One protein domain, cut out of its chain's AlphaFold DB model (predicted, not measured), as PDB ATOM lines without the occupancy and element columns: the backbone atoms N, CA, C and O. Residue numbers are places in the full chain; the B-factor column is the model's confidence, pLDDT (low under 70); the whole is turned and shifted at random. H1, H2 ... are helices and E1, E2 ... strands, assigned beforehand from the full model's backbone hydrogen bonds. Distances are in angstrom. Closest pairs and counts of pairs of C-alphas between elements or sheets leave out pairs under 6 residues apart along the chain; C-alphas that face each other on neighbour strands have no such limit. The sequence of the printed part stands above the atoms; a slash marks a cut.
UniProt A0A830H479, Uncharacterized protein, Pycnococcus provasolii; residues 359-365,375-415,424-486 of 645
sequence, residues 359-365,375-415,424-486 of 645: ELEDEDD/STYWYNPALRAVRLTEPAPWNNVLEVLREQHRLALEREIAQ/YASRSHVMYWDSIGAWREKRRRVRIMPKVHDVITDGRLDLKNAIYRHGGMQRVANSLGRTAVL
ATOM      1  N   GLU A 359      20.076 -27.718 -38.848       96.25
ATOM      2  CA  GLU A 359      20.677 -29.022 -39.102       96.25
ATOM      3  C   GLU A 359      21.603 -29.359 -37.931       96.25
ATOM      4  O   GLU A 359      22.392 -28.511 -37.505       96.25
ATOM      5  N   LEU A 360      21.443 -30.548 -37.363       96.06
ATOM      6  CA  LEU A 360      22.243 -31.074 -36.267       96.06
ATOM      7  C   LEU A 360      22.660 -32.503 -36.625       96.06
ATOM      8  O   LEU A 360      21.868 -33.265 -37.181       96.06
ATOM      9  N   GLU A 361      23.899 -32.844 -36.307       95.38
ATOM     10  CA  GLU A 361      24.424 -34.204 -36.421       95.38
ATOM     11  C   GLU A 361      24.147 -34.937 -35.101       95.38
ATOM     12  O   GLU A 361      24.255 -34.338 -34.023       95.38
ATOM     13  N   ASP A 362      23.717 -36.195 -35.173       91.62
ATOM     14  CA  ASP A 362      23.559 -37.041 -33.992       91.62
ATOM     15  C   ASP A 362      24.929 -37.600 -33.584       91.62
ATOM     16  O   ASP A 362      25.448 -38.525 -34.202       91.62
ATOM     17  N   GLU A 363      25.548 -36.986 -32.572       88.69
ATOM     18  CA  GLU A 363      26.857 -37.409 -32.052       88.69
ATOM     19  C   GLU A 363      26.793 -38.780 -31.355       88.69
ATOM     20  O   GLU A 363      27.825 -39.438 -31.214       88.69
ATOM     21  N   ASP A 364      25.602 -39.204 -30.919       86.25
ATOM     22  CA  ASP A 364      25.399 -40.471 -30.212       86.25
ATOM     23  C   ASP A 364      25.154 -41.644 -31.179       86.25
ATOM     24  O   ASP A 364      25.263 -42.805 -30.778       86.25
ATOM     25  N   ASP A 365      24.880 -41.361 -32.457       81.88
ATOM     26  CA  ASP A 365      24.731 -42.365 -33.513       81.88
ATOM     27  C   ASP A 365      26.104 -42.768 -34.070       81.88
ATOM     28  O   ASP A 365      26.429 -42.591 -35.245       81.88
ATOM     29  N   SER A 375      23.997 -39.704 -38.513       91.94
ATOM     30  CA  SER A 375      22.627 -39.396 -38.892       91.94
ATOM     31  C   SER A 375      22.345 -37.914 -38.654       91.94
ATOM     32  O   SER A 375      22.606 -37.330 -37.604       91.94
ATOM     33  N   THR A 376      21.858 -37.258 -39.702       95.81
ATOM     34  CA  THR A 376      21.528 -35.838 -39.649       95.81
ATOM     35  C   THR A 376      20.055 -35.676 -39.312       95.81
ATOM     36  O   THR A 376      19.184 -36.274 -39.949       95.81
ATOM     37  N   TYR A 377      19.750 -34.812 -38.349       95.44
ATOM     38  CA  TYR A 377      18.385 -34.434 -38.019       95.44
ATOM     39  C   TYR A 377      18.216 -32.916 -37.997       95.44
ATOM     40  O   TYR A 377      19.148 -32.127 -37.895       95.44
ATOM     41  N   TRP A 378      16.966 -32.484 -38.108       95.56
ATOM     42  CA  TRP A 378      16.590 -31.083 -38.178       95.56
ATOM     43  C   TRP A 378      15.786 -30.706 -36.943       95.56
ATOM     44  O   TRP A 378      14.725 -31.280 -36.677       95.56
ATOM     45  N   TYR A 379      16.251 -29.704 -36.202       94.50
ATOM     46  CA  TYR A 379      15.592 -29.189 -35.007       94.50
ATOM     47  C   TYR A 379      15.082 -27.766 -35.215       94.50
ATOM     48  O   TYR A 379      15.795 -26.887 -35.688       94.50
ATOM     49  N   ASN A 380      13.838 -27.508 -34.815       92.75
ATOM     50  CA  ASN A 380      13.272 -26.163 -34.814       92.75
ATOM     51  C   ASN A 380      13.033 -25.681 -33.373       92.75
ATOM     52  O   ASN A 380      12.075 -26.141 -32.739       92.75
ATOM     53  N   PRO A 381      13.816 -24.718 -32.850       87.00
ATOM     54  CA  PRO A 381      13.695 -24.234 -31.477       87.00
ATOM     55  C   PRO A 381      12.382 -23.483 -31.224       87.00
ATOM     56  O   PRO A 381      11.859 -23.508 -30.105       87.00
ATOM     57  N   ALA A 382      11.805 -22.852 -32.253       86.56
ATOM     58  CA  ALA A 382      10.531 -22.146 -32.141       86.56
ATOM     59  C   ALA A 382       9.346 -23.120 -32.030       86.56
ATOM     60  O   ALA A 382       8.402 -22.857 -31.281       86.56
ATOM     61  N   LEU A 383       9.401 -24.243 -32.755       86.25
ATOM     62  CA  LEU A 383       8.375 -25.289 -32.719       86.25
ATOM     63  C   LEU A 383       8.617 -26.344 -31.633       86.25
ATOM     64  O   LEU A 383       7.675 -27.044 -31.273       86.25
ATOM     65  N   ARG A 384       9.853 -26.462 -31.128       85.75
ATOM     66  CA  ARG A 384      10.341 -27.622 -30.360       85.75
ATOM     67  C   ARG A 384      10.046 -28.942 -31.080       85.75
ATOM     68  O   ARG A 384       9.560 -29.888 -30.473       85.75
ATOM     69  N   ALA A 385      10.293 -28.961 -32.386       88.25
ATOM     70  CA  ALA A 385      10.030 -30.106 -33.245       88.25
ATOM     71  C   ALA A 385      11.339 -30.636 -33.834       88.25
ATOM     72  O   ALA A 385      12.205 -29.843 -34.200       88.25
ATOM     73  N   VAL A 386      11.431 -31.960 -33.940       92.06
ATOM     74  CA  VAL A 386      12.527 -32.688 -34.588       92.06
ATOM     75  C   VAL A 386      11.994 -33.332 -35.866       92.06
ATOM     76  O   VAL A 386      10.831 -33.747 -35.919       92.06
ATOM     77  N   ARG A 387      12.820 -33.382 -36.909       93.69
ATOM     78  CA  ARG A 387      12.557 -34.108 -38.153       93.69
ATOM     79  C   ARG A 387      13.816 -34.820 -38.611       93.69
ATOM     80  O   ARG A 387      14.882 -34.232 -38.579       93.69
ATOM     81  N   LEU A 388      13.660 -36.038 -39.115       93.75
ATOM     82  CA  LEU A 388      14.747 -36.799 -39.745       93.75
ATOM     83  C   LEU A 388      14.966 -36.412 -41.216       93.75
ATOM     84  O   LEU A 388      15.917 -36.842 -41.846       93.75
ATOM     85  N   THR A 389      14.056 -35.624 -41.794       93.69
ATOM     86  CA  THR A 389      14.125 -35.180 -43.190       93.69
ATOM     87  C   THR A 389      14.258 -33.671 -43.264       93.69
ATOM     88  O   THR A 389      13.645 -32.948 -42.467       93.69
ATOM     89  N   GLU A 390      15.021 -33.206 -44.255       93.44
ATOM     90  CA  GLU A 390      15.224 -31.783 -44.498       93.44
ATOM     91  C   GLU A 390      13.871 -31.068 -44.680       93.44
ATOM     92  O   GLU A 390      13.026 -31.460 -45.500       93.44
ATOM     93  N   PRO A 391      13.606 -30.010 -43.901       90.62
ATOM     94  CA  PRO A 391      12.389 -29.241 -44.035       90.62
ATOM     95  C   PRO A 391      12.441 -28.430 -45.331       90.62
ATOM     96  O   PRO A 391      13.230 -27.500 -45.458       90.62
ATOM     97  N   ALA A 392      11.528 -28.733 -46.260       87.00
ATOM     98  CA  ALA A 392      11.422 -28.041 -47.547       87.00
ATOM     99  C   ALA A 392      11.512 -26.511 -47.385       87.00
ATOM    100  O   ALA A 392      10.709 -25.950 -46.638       87.00
ATOM    101  N   PRO A 393      12.424 -25.813 -48.083       85.25
ATOM    102  CA  PRO A 393      12.672 -24.398 -47.841       85.25
ATOM    103  C   PRO A 393      11.402 -23.566 -48.044       85.25
ATOM    104  O   PRO A 393      10.534 -23.881 -48.859       85.25
ATOM    105  N   TRP A 394      11.285 -22.457 -47.308       79.31
ATOM    106  CA  TRP A 394      10.070 -21.628 -47.316       79.31
ATOM    107  C   TRP A 394       9.660 -21.156 -48.723       79.31
ATOM    108  O   TRP A 394       8.473 -20.981 -49.005       79.31
ATOM    109  N   ASN A 395      10.627 -20.948 -49.619       78.06
ATOM    110  CA  ASN A 395      10.343 -20.580 -51.005       78.06
ATOM    111  C   ASN A 395       9.601 -21.701 -51.738       78.06
ATOM    112  O   ASN A 395       8.590 -21.416 -52.373       78.06
ATOM    113  N   ASN A 396       9.998 -22.957 -51.530       79.62
ATOM    114  CA  ASN A 396       9.307 -24.119 -52.086       79.62
ATOM    115  C   ASN A 396       7.895 -24.228 -51.511       79.62
ATOM    116  O   ASN A 396       6.963 -24.565 -52.225       79.62
ATOM    117  N   VAL A 397       7.691 -23.872 -50.240       74.12
ATOM    118  CA  VAL A 397       6.342 -23.821 -49.655       74.12
ATOM    119  C   VAL A 397       5.457 -22.798 -50.377       74.12
ATOM    120  O   VAL A 397       4.305 -23.093 -50.690       74.12
ATOM    121  N   LEU A 398       5.983 -21.604 -50.664       72.75
ATOM    122  CA  LEU A 398       5.249 -20.584 -51.416       72.75
ATOM    123  C   LEU A 398       5.027 -20.981 -52.875       72.75
ATOM    124  O   LEU A 398       3.980 -20.653 -53.427       72.75
ATOM    125  N   GLU A 399       5.983 -21.657 -53.500       75.19
ATOM    126  CA  GLU A 399       5.848 -22.165 -54.864       75.19
ATOM    127  C   GLU A 399       4.823 -23.282 -54.945       75.19
ATOM    128  O   GLU A 399       3.929 -23.190 -55.770       75.19
ATOM    129  N   VAL A 400       4.847 -24.247 -54.027       75.19
ATOM    130  CA  VAL A 400       3.811 -25.282 -53.913       75.19
ATOM    131  C   VAL A 400       2.436 -24.645 -53.719       75.19
ATOM    132  O   VAL A 400       1.471 -25.076 -54.338       75.19
ATOM    133  N   LEU A 401       2.331 -23.587 -52.912       70.25
ATOM    134  CA  LEU A 401       1.080 -22.847 -52.732       70.25
ATOM    135  C   LEU A 401       0.633 -22.107 -53.999       70.25
ATOM    136  O   LEU A 401      -0.549 -22.130 -54.344       70.25
ATOM    137  N   ARG A 402       1.562 -21.442 -54.692       75.69
ATOM    138  CA  ARG A 402       1.297 -20.768 -55.974       75.69
ATOM    139  C   ARG A 402       0.885 -21.772 -57.043       75.69
ATOM    140  O   ARG A 402      -0.027 -21.490 -57.805       75.69
ATOM    141  N   GLU A 403       1.522 -22.931 -57.066       77.44
ATOM    142  CA  GLU A 403       1.270 -23.997 -58.024       77.44
ATOM    143  C   GLU A 403      -0.071 -24.679 -57.758       77.44
ATOM    144  O   GLU A 403      -0.876 -24.841 -58.668       77.44
ATOM    145  N   GLN A 404      -0.383 -24.980 -56.496       73.75
ATOM    146  CA  GLN A 404      -1.708 -25.466 -56.107       73.75
ATOM    147  C   GLN A 404      -2.808 -24.476 -56.492       73.75
ATOM    148  O   GLN A 404      -3.858 -24.890 -56.978       73.75
ATOM    149  N   HIS A 405      -2.558 -23.174 -56.328       71.62
ATOM    150  CA  HIS A 405      -3.486 -22.150 -56.791       71.62
ATOM    151  C   HIS A 405      -3.601 -22.096 -58.317       71.62
ATOM    152  O   HIS A 405      -4.717 -22.029 -58.827       71.62
ATOM    153  N   ARG A 406      -2.480 -22.158 -59.043       79.31
ATOM    154  CA  ARG A 406      -2.467 -22.210 -60.511       79.31
ATOM    155  C   ARG A 406      -3.316 -23.377 -61.010       79.31
ATOM    156  O   ARG A 406      -4.204 -23.169 -61.828       79.31
ATOM    157  N   LEU A 407      -3.112 -24.570 -60.454       81.81
ATOM    158  CA  LEU A 407      -3.870 -25.771 -60.803       81.81
ATOM    159  C   LEU A 407      -5.353 -25.663 -60.421       81.81
ATOM    160  O   LEU A 407      -6.214 -26.134 -61.162       81.81
ATOM    161  N   ALA A 408      -5.677 -25.043 -59.283       74.38
ATOM    162  CA  ALA A 408      -7.064 -24.781 -58.900       74.38
ATOM    163  C   ALA A 408      -7.751 -23.832 -59.894       74.38
ATOM    164  O   ALA A 408      -8.874 -24.097 -60.321       74.38
ATOM    165  N   LEU A 409      -7.048 -22.778 -60.315       76.00
ATOM    166  CA  LEU A 409      -7.528 -21.834 -61.318       76.00
ATOM    167  C   LEU A 409      -7.715 -22.505 -62.684       76.00
ATOM    168  O   LEU A 409      -8.727 -22.281 -63.337       76.00
ATOM    169  N   GLU A 410      -6.773 -23.346 -63.110       82.25
ATOM    170  CA  GLU A 410      -6.868 -24.093 -64.371       82.25
ATOM    171  C   GLU A 410      -8.060 -25.053 -64.384       82.25
ATOM    172  O   GLU A 410      -8.771 -25.129 -65.385       82.25
ATOM    173  N   ARG A 411      -8.336 -25.733 -63.263       83.81
ATOM    174  CA  ARG A 411      -9.527 -26.586 -63.122       83.81
ATOM    175  C   ARG A 411     -10.822 -25.786 -63.203       83.81
ATOM    176  O   ARG A 411     -11.755 -26.234 -63.858       83.81
ATOM    177  N   GLU A 412     -10.880 -24.615 -62.573       79.56
ATOM    178  CA  GLU A 412     -12.058 -23.743 -62.645       79.56
ATOM    179  C   GLU A 412     -12.260 -23.190 -64.065       79.56
ATOM    180  O   GLU A 412     -13.372 -23.220 -64.585       79.56
ATOM    181  N   ILE A 413     -11.187 -22.752 -64.737       81.69
ATOM    182  CA  ILE A 413     -11.237 -22.310 -66.140       81.69
ATOM    183  C   ILE A 413     -11.744 -23.439 -67.043       81.69
ATOM    184  O   ILE A 413     -12.593 -23.200 -67.897       81.69
ATOM    185  N   ALA A 414     -11.260 -24.667 -66.839       83.62
ATOM    186  CA  ALA A 414     -11.705 -25.826 -67.605       83.62
ATOM    187  C   ALA A 414     -13.192 -26.158 -67.372       83.62
ATOM    188  O   ALA A 414     -13.849 -26.676 -68.273       83.62
ATOM    189  N   GLN A 415     -13.729 -25.853 -66.187       85.06
ATOM    190  CA  GLN A 415     -15.133 -26.095 -65.840       85.06
ATOM    191  C   GLN A 415     -16.077 -24.988 -66.329       85.06
ATOM    192  O   GLN A 415     -17.226 -25.275 -66.658       85.06
ATOM    193  N   TYR A 424     -12.620 -13.526 -64.325       63.19
ATOM    194  CA  TYR A 424     -11.530 -14.409 -63.906       63.19
ATOM    195  C   TYR A 424     -10.453 -13.739 -63.057       63.19
ATOM    196  O   TYR A 424      -9.959 -14.361 -62.126       63.19
ATOM    197  N   ALA A 425     -10.093 -12.478 -63.317       60.31
ATOM    198  CA  ALA A 425      -9.053 -11.802 -62.532       60.31
ATOM    199  C   ALA A 425      -9.491 -11.529 -61.081       60.31
ATOM    200  O   ALA A 425      -8.669 -11.541 -60.165       60.31
ATOM    201  N   SER A 426     -10.791 -11.302 -60.867       66.00
ATOM    202  CA  SER A 426     -11.341 -11.119 -59.521       66.00
ATOM    203  C   SER A 426     -11.528 -12.461 -58.808       66.00
ATOM    204  O   SER A 426     -11.214 -12.554 -57.622       66.00
ATOM    205  N   ARG A 427     -11.960 -13.516 -59.519       65.75
ATOM    206  CA  ARG A 427     -12.079 -14.874 -58.954       65.75
ATOM    207  C   ARG A 427     -10.734 -15.530 -58.656       65.75
ATOM    208  O   ARG A 427     -10.586 -16.122 -57.592       65.75
ATOM    209  N   SER A 428      -9.731 -15.363 -59.518       66.50
ATOM    210  CA  SER A 428      -8.406 -15.960 -59.314       66.50
ATOM    211  C   SER A 428      -7.746 -15.462 -58.034       66.50
ATOM    212  O   SER A 428      -7.165 -16.250 -57.294       66.50
ATOM    213  N   HIS A 429      -7.891 -14.175 -57.715       67.69
ATOM    214  CA  HIS A 429      -7.388 -13.622 -56.465       67.69
ATOM    215  C   HIS A 429      -8.099 -14.225 -55.243       67.69
ATOM    216  O   HIS A 429      -7.434 -14.546 -54.265       67.69
ATOM    217  N   VAL A 430      -9.421 -14.427 -55.297       69.75
ATOM    218  CA  VAL A 430     -10.185 -15.072 -54.209       69.75
ATOM    219  C   VAL A 430      -9.747 -16.532 -54.029       69.75
ATOM    220  O   VAL A 430      -9.347 -16.908 -52.930       69.75
ATOM    221  N   MET A 431      -9.652 -17.303 -55.120       64.06
ATOM    222  CA  MET A 431      -9.169 -18.692 -55.105       64.06
ATOM    223  C   MET A 431      -7.737 -18.835 -54.558       64.06
ATOM    224  O   MET A 431      -7.408 -19.851 -53.945       64.06
ATOM    225  N   TYR A 432      -6.865 -17.835 -54.752       68.00
ATOM    226  CA  TYR A 432      -5.492 -17.845 -54.213       68.00
ATOM    227  C   TYR A 432      -5.505 -17.803 -52.695       68.00
ATOM    228  O   TYR A 432      -4.838 -18.598 -52.030       68.00
ATOM    229  N   TRP A 433      -6.308 -16.896 -52.146       66.56
ATOM    230  CA  TRP A 433      -6.458 -16.767 -50.707       66.56
ATOM    231  C   TRP A 433      -7.207 -17.952 -50.096       66.56
ATOM    232  O   TRP A 433      -6.845 -18.353 -48.992       66.56
ATOM    233  N   ASP A 434      -8.137 -18.574 -50.824       70.50
ATOM    234  CA  ASP A 434      -8.827 -19.796 -50.391       70.50
ATOM    235  C   ASP A 434      -7.906 -21.023 -50.413       70.50
ATOM    236  O   ASP A 434      -7.914 -21.812 -49.471       70.50
ATOM    237  N   SER A 435      -7.035 -21.152 -51.419       67.75
ATOM    238  CA  SER A 435      -6.025 -22.224 -51.494       67.75
ATOM    239  C   SER A 435      -5.007 -22.102 -50.363       67.75
ATOM    240  O   SER A 435      -4.680 -23.082 -49.689       67.75
ATOM    241  N   ILE A 436      -4.561 -20.870 -50.090       67.25
ATOM    242  CA  ILE A 436      -3.780 -20.568 -48.894       67.25
ATOM    243  C   ILE A 436      -4.604 -20.934 -47.657       67.25
ATOM    244  O   ILE A 436      -4.094 -21.643 -46.803       67.25
ATOM    245  N   GLY A 437      -5.873 -20.535 -47.557       70.19
ATOM    246  CA  GLY A 437      -6.776 -20.882 -46.456       70.19
ATOM    247  C   GLY A 437      -6.877 -22.389 -46.189       70.19
ATOM    248  O   GLY A 437      -6.701 -22.816 -45.050       70.19
ATOM    249  N   ALA A 438      -7.060 -23.206 -47.225       68.31
ATOM    250  CA  ALA A 438      -7.135 -24.663 -47.132       68.31
ATOM    251  C   ALA A 438      -5.799 -25.286 -46.700       68.31
ATOM    252  O   ALA A 438      -5.752 -26.160 -45.830       68.31
ATOM    253  N   TRP A 439      -4.685 -24.795 -47.247       69.12
ATOM    254  CA  TRP A 439      -3.355 -25.192 -46.795       69.12
ATOM    255  C   TRP A 439      -3.100 -24.793 -45.332       69.12
ATOM    256  O   TRP A 439      -2.560 -25.581 -44.548       69.12
ATOM    257  N   ARG A 440      -3.551 -23.596 -44.933       70.06
ATOM    258  CA  ARG A 440      -3.488 -23.091 -43.555       70.06
ATOM    259  C   ARG A 440      -4.312 -23.972 -42.615       70.06
ATOM    260  O   ARG A 440      -3.832 -24.255 -41.518       70.06
ATOM    261  N   GLU A 441      -5.489 -24.426 -43.049       67.25
ATOM    262  CA  GLU A 441      -6.377 -25.336 -42.314       67.25
ATOM    263  C   GLU A 441      -5.719 -26.703 -42.103       67.25
ATOM    264  O   GLU A 441      -5.638 -27.186 -40.975       67.25
ATOM    265  N   LYS A 442      -5.120 -27.282 -43.153       71.44
ATOM    266  CA  LYS A 442      -4.387 -28.558 -43.061       71.44
ATOM    267  C   LYS A 442      -3.216 -28.485 -42.070       71.44
ATOM    268  O   LYS A 442      -2.909 -29.469 -41.398       71.44
ATOM    269  N   ARG A 443      -2.585 -27.312 -41.934       65.62
ATOM    270  CA  ARG A 443      -1.498 -27.043 -40.975       65.62
ATOM    271  C   ARG A 443      -1.948 -26.437 -39.642       65.62
ATOM    272  O   ARG A 443      -1.093 -26.169 -38.795       65.62
ATOM    273  N   ARG A 444      -3.252 -26.258 -39.386       60.97
ATOM    274  CA  ARG A 444      -3.747 -25.700 -38.108       60.97
ATOM    275  C   ARG A 444      -3.312 -26.499 -36.886       60.97
ATOM    276  O   ARG A 444      -3.220 -25.922 -35.808       60.97
ATOM    277  N   ARG A 445      -2.998 -27.789 -37.051       59.66
ATOM    278  CA  ARG A 445      -2.643 -28.676 -35.938       59.66
ATOM    279  C   ARG A 445      -1.412 -28.214 -35.144       59.66
ATOM    280  O   ARG A 445      -1.344 -28.538 -33.967       59.66
ATOM    281  N   VAL A 446      -0.493 -27.414 -35.710       69.44
ATOM    282  CA  VAL A 446       0.667 -26.878 -34.957       69.44
ATOM    283  C   VAL A 446       1.056 -25.465 -35.419       69.44
ATOM    284  O   VAL A 446       2.181 -25.191 -35.833       69.44
ATOM    285  N   ARG A 447       0.114 -24.518 -35.377       88.69
ATOM    286  CA  ARG A 447       0.428 -23.097 -35.600       88.69
ATOM    287  C   ARG A 447       0.963 -22.473 -34.315       88.69
ATOM    288  O   ARG A 447       0.184 -22.025 -33.484       88.69
ATOM    289  N   ILE A 448       2.280 -22.423 -34.149       90.44
ATOM    290  CA  ILE A 448       2.914 -21.867 -32.945       90.44
ATOM    291  C   ILE A 448       3.313 -20.399 -33.169       90.44
ATOM    292  O   ILE A 448       3.727 -19.997 -34.262       90.44
ATOM    293  N   MET A 449       3.144 -19.573 -32.134       94.44
ATOM    294  CA  MET A 449       3.674 -18.209 -32.087       94.44
ATOM    295  C   MET A 449       5.126 -18.226 -31.574       94.44
ATOM    296  O   MET A 449       5.347 -18.752 -30.482       94.44
ATOM    297  N   PRO A 450       6.105 -17.625 -32.274       94.00
ATOM    298  CA  PRO A 450       7.485 -17.572 -31.794       94.00
ATOM    299  C   PRO A 450       7.594 -16.773 -30.489       94.00
ATOM    300  O   PRO A 450       6.799 -15.856 -30.234       94.00
ATOM    301  N   LYS A 451       8.597 -17.082 -29.658       90.44
ATOM    302  CA  LYS A 451       8.831 -16.309 -28.434       90.44
ATOM    303  C   LYS A 451       9.383 -14.934 -28.794       90.44
ATOM    304  O   LYS A 451      10.163 -14.761 -29.724       90.44
ATOM    305  N   VAL A 452       9.010 -13.933 -27.998       91.06
ATOM    306  CA  VAL A 452       9.487 -12.550 -28.184       91.06
ATOM    307  C   VAL A 452      11.004 -12.461 -28.085       91.06
ATOM    308  O   VAL A 452      11.606 -11.636 -28.763       91.06
ATOM    309  N   HIS A 453      11.597 -13.275 -27.210       88.38
ATOM    310  CA  HIS A 453      13.035 -13.301 -27.005       88.38
ATOM    311  C   HIS A 453      13.757 -13.741 -28.278       88.38
ATOM    312  O   HIS A 453      14.576 -12.976 -28.766       88.38
ATOM    313  N   ASP A 454      13.357 -14.868 -28.866       90.50
ATOM    314  CA  ASP A 454      13.935 -15.421 -30.098       90.50
ATOM    315  C   ASP A 454      13.868 -14.391 -31.243       90.50
ATOM    316  O   ASP A 454      14.880 -14.041 -31.843       90.50
ATOM    317  N   VAL A 455      12.704 -13.753 -31.434       94.19
ATOM    318  CA  VAL A 455      12.521 -12.695 -32.449       94.19
ATOM    319  C   VAL A 455      13.455 -11.492 -32.216       94.19
ATOM    320  O   VAL A 455      13.862 -10.824 -33.168       94.19
ATOM    321  N   ILE A 456      13.782 -11.171 -30.958       92.81
ATOM    322  CA  ILE A 456      14.720 -10.090 -30.611       92.81
ATOM    323  C   ILE A 456      16.167 -10.528 -30.836       92.81
ATOM    324  O   ILE A 456      16.937  -9.740 -31.385       92.81
ATOM    325  N   THR A 457      16.524 -11.736 -30.402       88.50
ATOM    326  CA  THR A 457      17.867 -12.311 -30.537       88.50
ATOM    327  C   THR A 457      18.270 -12.397 -32.008       88.50
ATOM    328  O   THR A 457      19.371 -11.984 -32.355       88.50
ATOM    329  N   ASP A 458      17.325 -12.733 -32.887       91.69
ATOM    330  CA  ASP A 458      17.537 -12.798 -34.339       91.69
ATOM    331  C   ASP A 458      17.501 -11.427 -35.038       91.69
ATOM    332  O   ASP A 458      17.454 -11.328 -36.266       91.69
ATOM    333  N   GLY A 459      17.430 -10.331 -34.277       92.62
ATOM    334  CA  GLY A 459      17.424  -8.972 -34.819       92.62
ATOM    335  C   GLY A 459      16.152  -8.590 -35.587       92.62
ATOM    336  O   GLY A 459      16.094  -7.505 -36.173       92.62
ATOM    337  N   ARG A 460      15.094  -9.412 -35.555       95.12
ATOM    338  CA  ARG A 460      13.794  -9.161 -36.214       95.12
ATOM    339  C   ARG A 460      12.922  -8.181 -35.422       95.12
ATOM    340  O   ARG A 460      11.757  -8.425 -35.094       95.12
ATOM    341  N   LEU A 461      13.487  -7.009 -35.128       94.94
ATOM    342  CA  LEU A 461      12.805  -5.920 -34.422       94.94
ATOM    343  C   LEU A 461      11.609  -5.367 -35.209       94.94
ATOM    344  O   LEU A 461      10.675  -4.839 -34.603       94.94
ATOM    345  N   ASP A 462      11.621  -5.494 -36.539       95.50
ATOM    346  CA  ASP A 462      10.500  -5.176 -37.427       95.50
ATOM    347  C   ASP A 462       9.267  -6.019 -37.080       95.50
ATOM    348  O   ASP A 462       8.206  -5.466 -36.780       95.50
ATOM    349  N   LEU A 463       9.448  -7.340 -37.023       96.31
ATOM    350  CA  LEU A 463       8.402  -8.303 -36.710       96.31
ATOM    351  C   LEU A 463       7.908  -8.118 -35.276       96.31
ATOM    352  O   LEU A 463       6.705  -8.018 -35.044       96.31
ATOM    353  N   LYS A 464       8.829  -7.968 -34.313       96.56
ATOM    354  CA  LYS A 464       8.486  -7.636 -32.923       96.56
ATOM    355  C   LYS A 464       7.574  -6.407 -32.867       96.56
ATOM    356  O   LYS A 464       6.494  -6.466 -32.284       96.56
ATOM    357  N   ASN A 465       7.994  -5.289 -33.460       96.19
ATOM    358  CA  ASN A 465       7.239  -4.039 -33.412       96.19
ATOM    359  C   ASN A 465       5.872  -4.165 -34.093       96.19
ATOM    360  O   ASN A 465       4.901  -3.614 -33.578       96.19
ATOM    361  N   ALA A 466       5.782  -4.901 -35.204       96.75
ATOM    362  CA  ALA A 466       4.512  -5.198 -35.855       96.75
ATOM    363  C   ALA A 466       3.566  -5.957 -34.912       96.75
ATOM    364  O   ALA A 466       2.430  -5.535 -34.713       96.75
ATOM    365  N   ILE A 467       4.059  -6.993 -34.227       96.44
ATOM    366  CA  ILE A 467       3.256  -7.757 -33.266       96.44
ATOM    367  C   ILE A 467       2.773  -6.869 -32.104       96.44
ATOM    368  O   ILE A 467       1.617  -6.960 -31.692       96.44
ATOM    369  N   TYR A 468       3.610  -5.955 -31.598       95.62
ATOM    370  CA  TYR A 468       3.191  -4.997 -30.563       95.62
ATOM    371  C   TYR A 468       2.144  -3.991 -31.060       95.62
ATOM    372  O   TYR A 468       1.228  -3.666 -30.303       95.62
ATOM    373  N   ARG A 469       2.231  -3.524 -32.314       96.25
ATOM    374  CA  ARG A 469       1.216  -2.630 -32.907       96.25
ATOM    375  C   ARG A 469      -0.161  -3.287 -32.974       96.25
ATOM    376  O   ARG A 469      -1.154  -2.612 -32.737       96.25
ATOM    377  N   HIS A 470      -0.208  -4.599 -33.191       96.50
ATOM    378  CA  HIS A 470      -1.440  -5.400 -33.176       96.50
ATOM    379  C   HIS A 470      -1.887  -5.846 -31.771       96.50
ATOM    380  O   HIS A 470      -2.727  -6.729 -31.613       96.50
ATOM    381  N   GLY A 471      -1.358  -5.217 -30.718       93.75
ATOM    382  CA  GLY A 471      -1.768  -5.456 -29.333       93.75
ATOM    383  C   GLY A 471      -1.019  -6.586 -28.623       93.75
ATOM    384  O   GLY A 471      -1.483  -7.060 -27.586       93.75
ATOM    385  N   GLY A 472       0.141  -6.991 -29.144       93.44
ATOM    386  CA  GLY A 472       1.068  -7.918 -28.496       93.44
ATOM    387  C   GLY A 472       0.867  -9.383 -28.884       93.44
ATOM    388  O   GLY A 472      -0.113  -9.754 -29.528       93.44
ATOM    389  N   MET A 473       1.813 -10.232 -28.468       93.75
ATOM    390  CA  MET A 473       1.896 -11.634 -28.903       93.75
ATOM    391  C   MET A 473       0.619 -12.428 -28.649       93.75
ATOM    392  O   MET A 473       0.189 -13.146 -29.540       93.75
ATOM    393  N   GLN A 474      -0.007 -12.278 -27.477       90.25
ATOM    394  CA  GLN A 474      -1.223 -13.029 -27.158       90.25
ATOM    395  C   GLN A 474      -2.388 -12.645 -28.071       90.25
ATOM    396  O   GLN A 474      -3.114 -13.510 -28.551       90.25
ATOM    397  N   ARG A 475      -2.570 -11.343 -28.313       92.31
ATOM    398  CA  ARG A 475      -3.673 -10.847 -29.136       92.31
ATOM    399  C   ARG A 475      -3.479 -11.247 -30.592       92.31
ATOM    400  O   ARG A 475      -4.424 -11.729 -31.205       92.31
ATOM    401  N   VAL A 476      -2.252 -11.114 -31.094       95.25
ATOM    402  CA  VAL A 476      -1.885 -11.557 -32.441       95.25
ATOM    403  C   VAL A 476      -2.075 -13.061 -32.587       95.25
ATOM    404  O   VAL A 476      -2.743 -13.488 -33.521       95.25
ATOM    405  N   ALA A 477      -1.580 -13.859 -31.640       93.88
ATOM    406  CA  ALA A 477      -1.744 -15.307 -31.664       93.88
ATOM    407  C   ALA A 477      -3.226 -15.709 -31.719       93.88
ATOM    408  O   ALA A 477      -3.627 -16.414 -32.641       93.88
ATOM    409  N   ASN A 478      -4.059 -15.157 -30.829       92.19
ATOM    410  CA  ASN A 478      -5.501 -15.403 -30.837       92.19
ATOM    411  C   ASN A 478      -6.154 -14.960 -32.161       92.19
ATOM    412  O   ASN A 478      -6.974 -15.690 -32.708       92.19
ATOM    413  N   SER A 479      -5.781 -13.790 -32.698       94.62
ATOM    414  CA  SER A 479      -6.352 -13.273 -33.953       94.62
ATOM    415  C   SER A 479      -5.968 -14.092 -35.186       94.62
ATOM    416  O   SER A 479      -6.751 -14.182 -36.125       94.62
ATOM    417  N   LEU A 480      -4.783 -14.706 -35.180       93.94
ATOM    418  CA  LEU A 480      -4.263 -15.511 -36.287       93.94
ATOM    419  C   LEU A 480      -4.573 -17.009 -36.132       93.94
ATOM    420  O   LEU A 480      -4.122 -17.818 -36.946       93.94
ATOM    421  N   GLY A 481      -5.293 -17.400 -35.074       92.44
ATOM    422  CA  GLY A 481      -5.524 -18.807 -34.742       92.44
ATOM    423  C   GLY A 481      -4.223 -19.572 -34.481       92.44
ATOM    424  O   GLY A 481      -4.110 -20.743 -34.834       92.44
ATOM    425  N   ARG A 482      -3.211 -18.896 -33.925       92.62
ATOM    426  CA  ARG A 482      -1.953 -19.504 -33.490       92.62
ATOM    427  C   ARG A 482      -2.025 -19.800 -31.999       92.62
ATOM    428  O   ARG A 482      -2.471 -18.971 -31.207       92.62
ATOM    429  N   THR A 483      -1.490 -20.939 -31.602       89.19
ATOM    430  CA  THR A 483      -1.199 -21.234 -30.207       89.19
ATOM    431  C   THR A 483      -0.056 -20.325 -29.788       89.19
ATOM    432  O   THR A 483       1.096 -20.498 -30.203       89.19
ATOM    433  N   ALA A 484      -0.367 -19.306 -28.985       86.31
ATOM    434  CA  ALA A 484       0.677 -18.603 -28.264       86.31
ATOM    435  C   ALA A 484       1.458 -19.664 -27.490       86.31
ATOM    436  O   ALA A 484       0.838 -20.437 -26.755       86.31
ATOM    437  N   VAL A 485       2.789 -19.694 -27.614       74.44
ATOM    438  CA  VAL A 485       3.612 -20.318 -26.574       74.44
ATOM    439  C   VAL A 485       3.390 -19.449 -25.353       74.44
ATOM    440  O   VAL A 485       4.118 -18.487 -25.095       74.44
ATOM    441  N   LEU A 486       2.282 -19.710 -24.661       61.44
ATOM    442  CA  LEU A 486       2.004 -19.162 -23.366       61.44
ATOM    443  C   LEU A 486       3.216 -19.563 -22.567       61.44
ATOM    444  O   LEU A 486       3.436 -20.742 -22.305       61.44
TER     445      LEU A 486
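Overview. This is residues 359 to 365, 375 to 415 and 424 to 486 of the 645 residues of an uncharacterized protein of Pycnococcus provasolii (UniProt A0A830H479). Two long helices, H1 and H2, cross as a loose X and reach away from two small parts, a three-stranded sheet and a cluster of three short helices, H3, H4 and H5. The three parts stay largely separate. The printed part has 111 residues, running E1, E2, E3, H1, H2, H3, H4, H5; the sheet is antiparallel in the order E1, E2, E3, and the class is mostly helix. The whole is loose, with a radius of gyration of the C-alphas of 17.9 A and spans of 54 by 43 by 24 A.

Arrangement. Begin at inner strand E2, residues 376 to 380. Beside it is edge strand E1, residues 359 to 361, antiparallel, with N 360 and O 377 2.8 A apart, within hydrogen-bond range. E3, residues 385 to 387, forms a hairpin with E2, and there N 378 and O 387 are 2.8 A apart, within range. H1, residues 394 to 415, is not on the sheet. With residues 401 to 409 alone it touches H2, residues 424 to 442, at a steep tilt of 52 degrees, opposite ways; their closest C-alphas, of His 405 and Tyr 432, are 5.4 A apart. H3, residues 452 to 457, and H4, residues 461 to 469, form a helical hairpin and touch at a shallow tilt of 20 degrees, the closest C-alphas being those of Val 455 and Lys 464, 6.5 A. H5, residues 473 to 479, is close to H4 but not clearly touching, with the C-alphas of Ile 467 and Met 473 closest at 6.0 A. Every O i to N i+4 pair is within hydrogen-bond range in H1, H3, H4 and H5, and 14 of 15 in H2.

Along the chain. Find C-alpha 359, where E1 begins, at (20.677, -29.022, -39.102). E2 is 13.6 A long. H1 runs 31.6 A from C-alpha 394 at (10.070, -21.628, -47.316), and H2 runs 26.2 A. H4 is 12.1 A long, and H5 ends at C-alpha 479, (-6.352, -13.273, -33.953).

Size, cuts and confidence. Look for two cuts: residues 366 to 374, with C-alphas 365 and 375 6.5 A apart, and residues 416 to 423, with C-alphas 415 and 424 12.4 A apart. Of the links that are printed whole, none is long. Confidence is under 70 in 20 residues, among them 424 to 433 in H2 and residues 443 to 446.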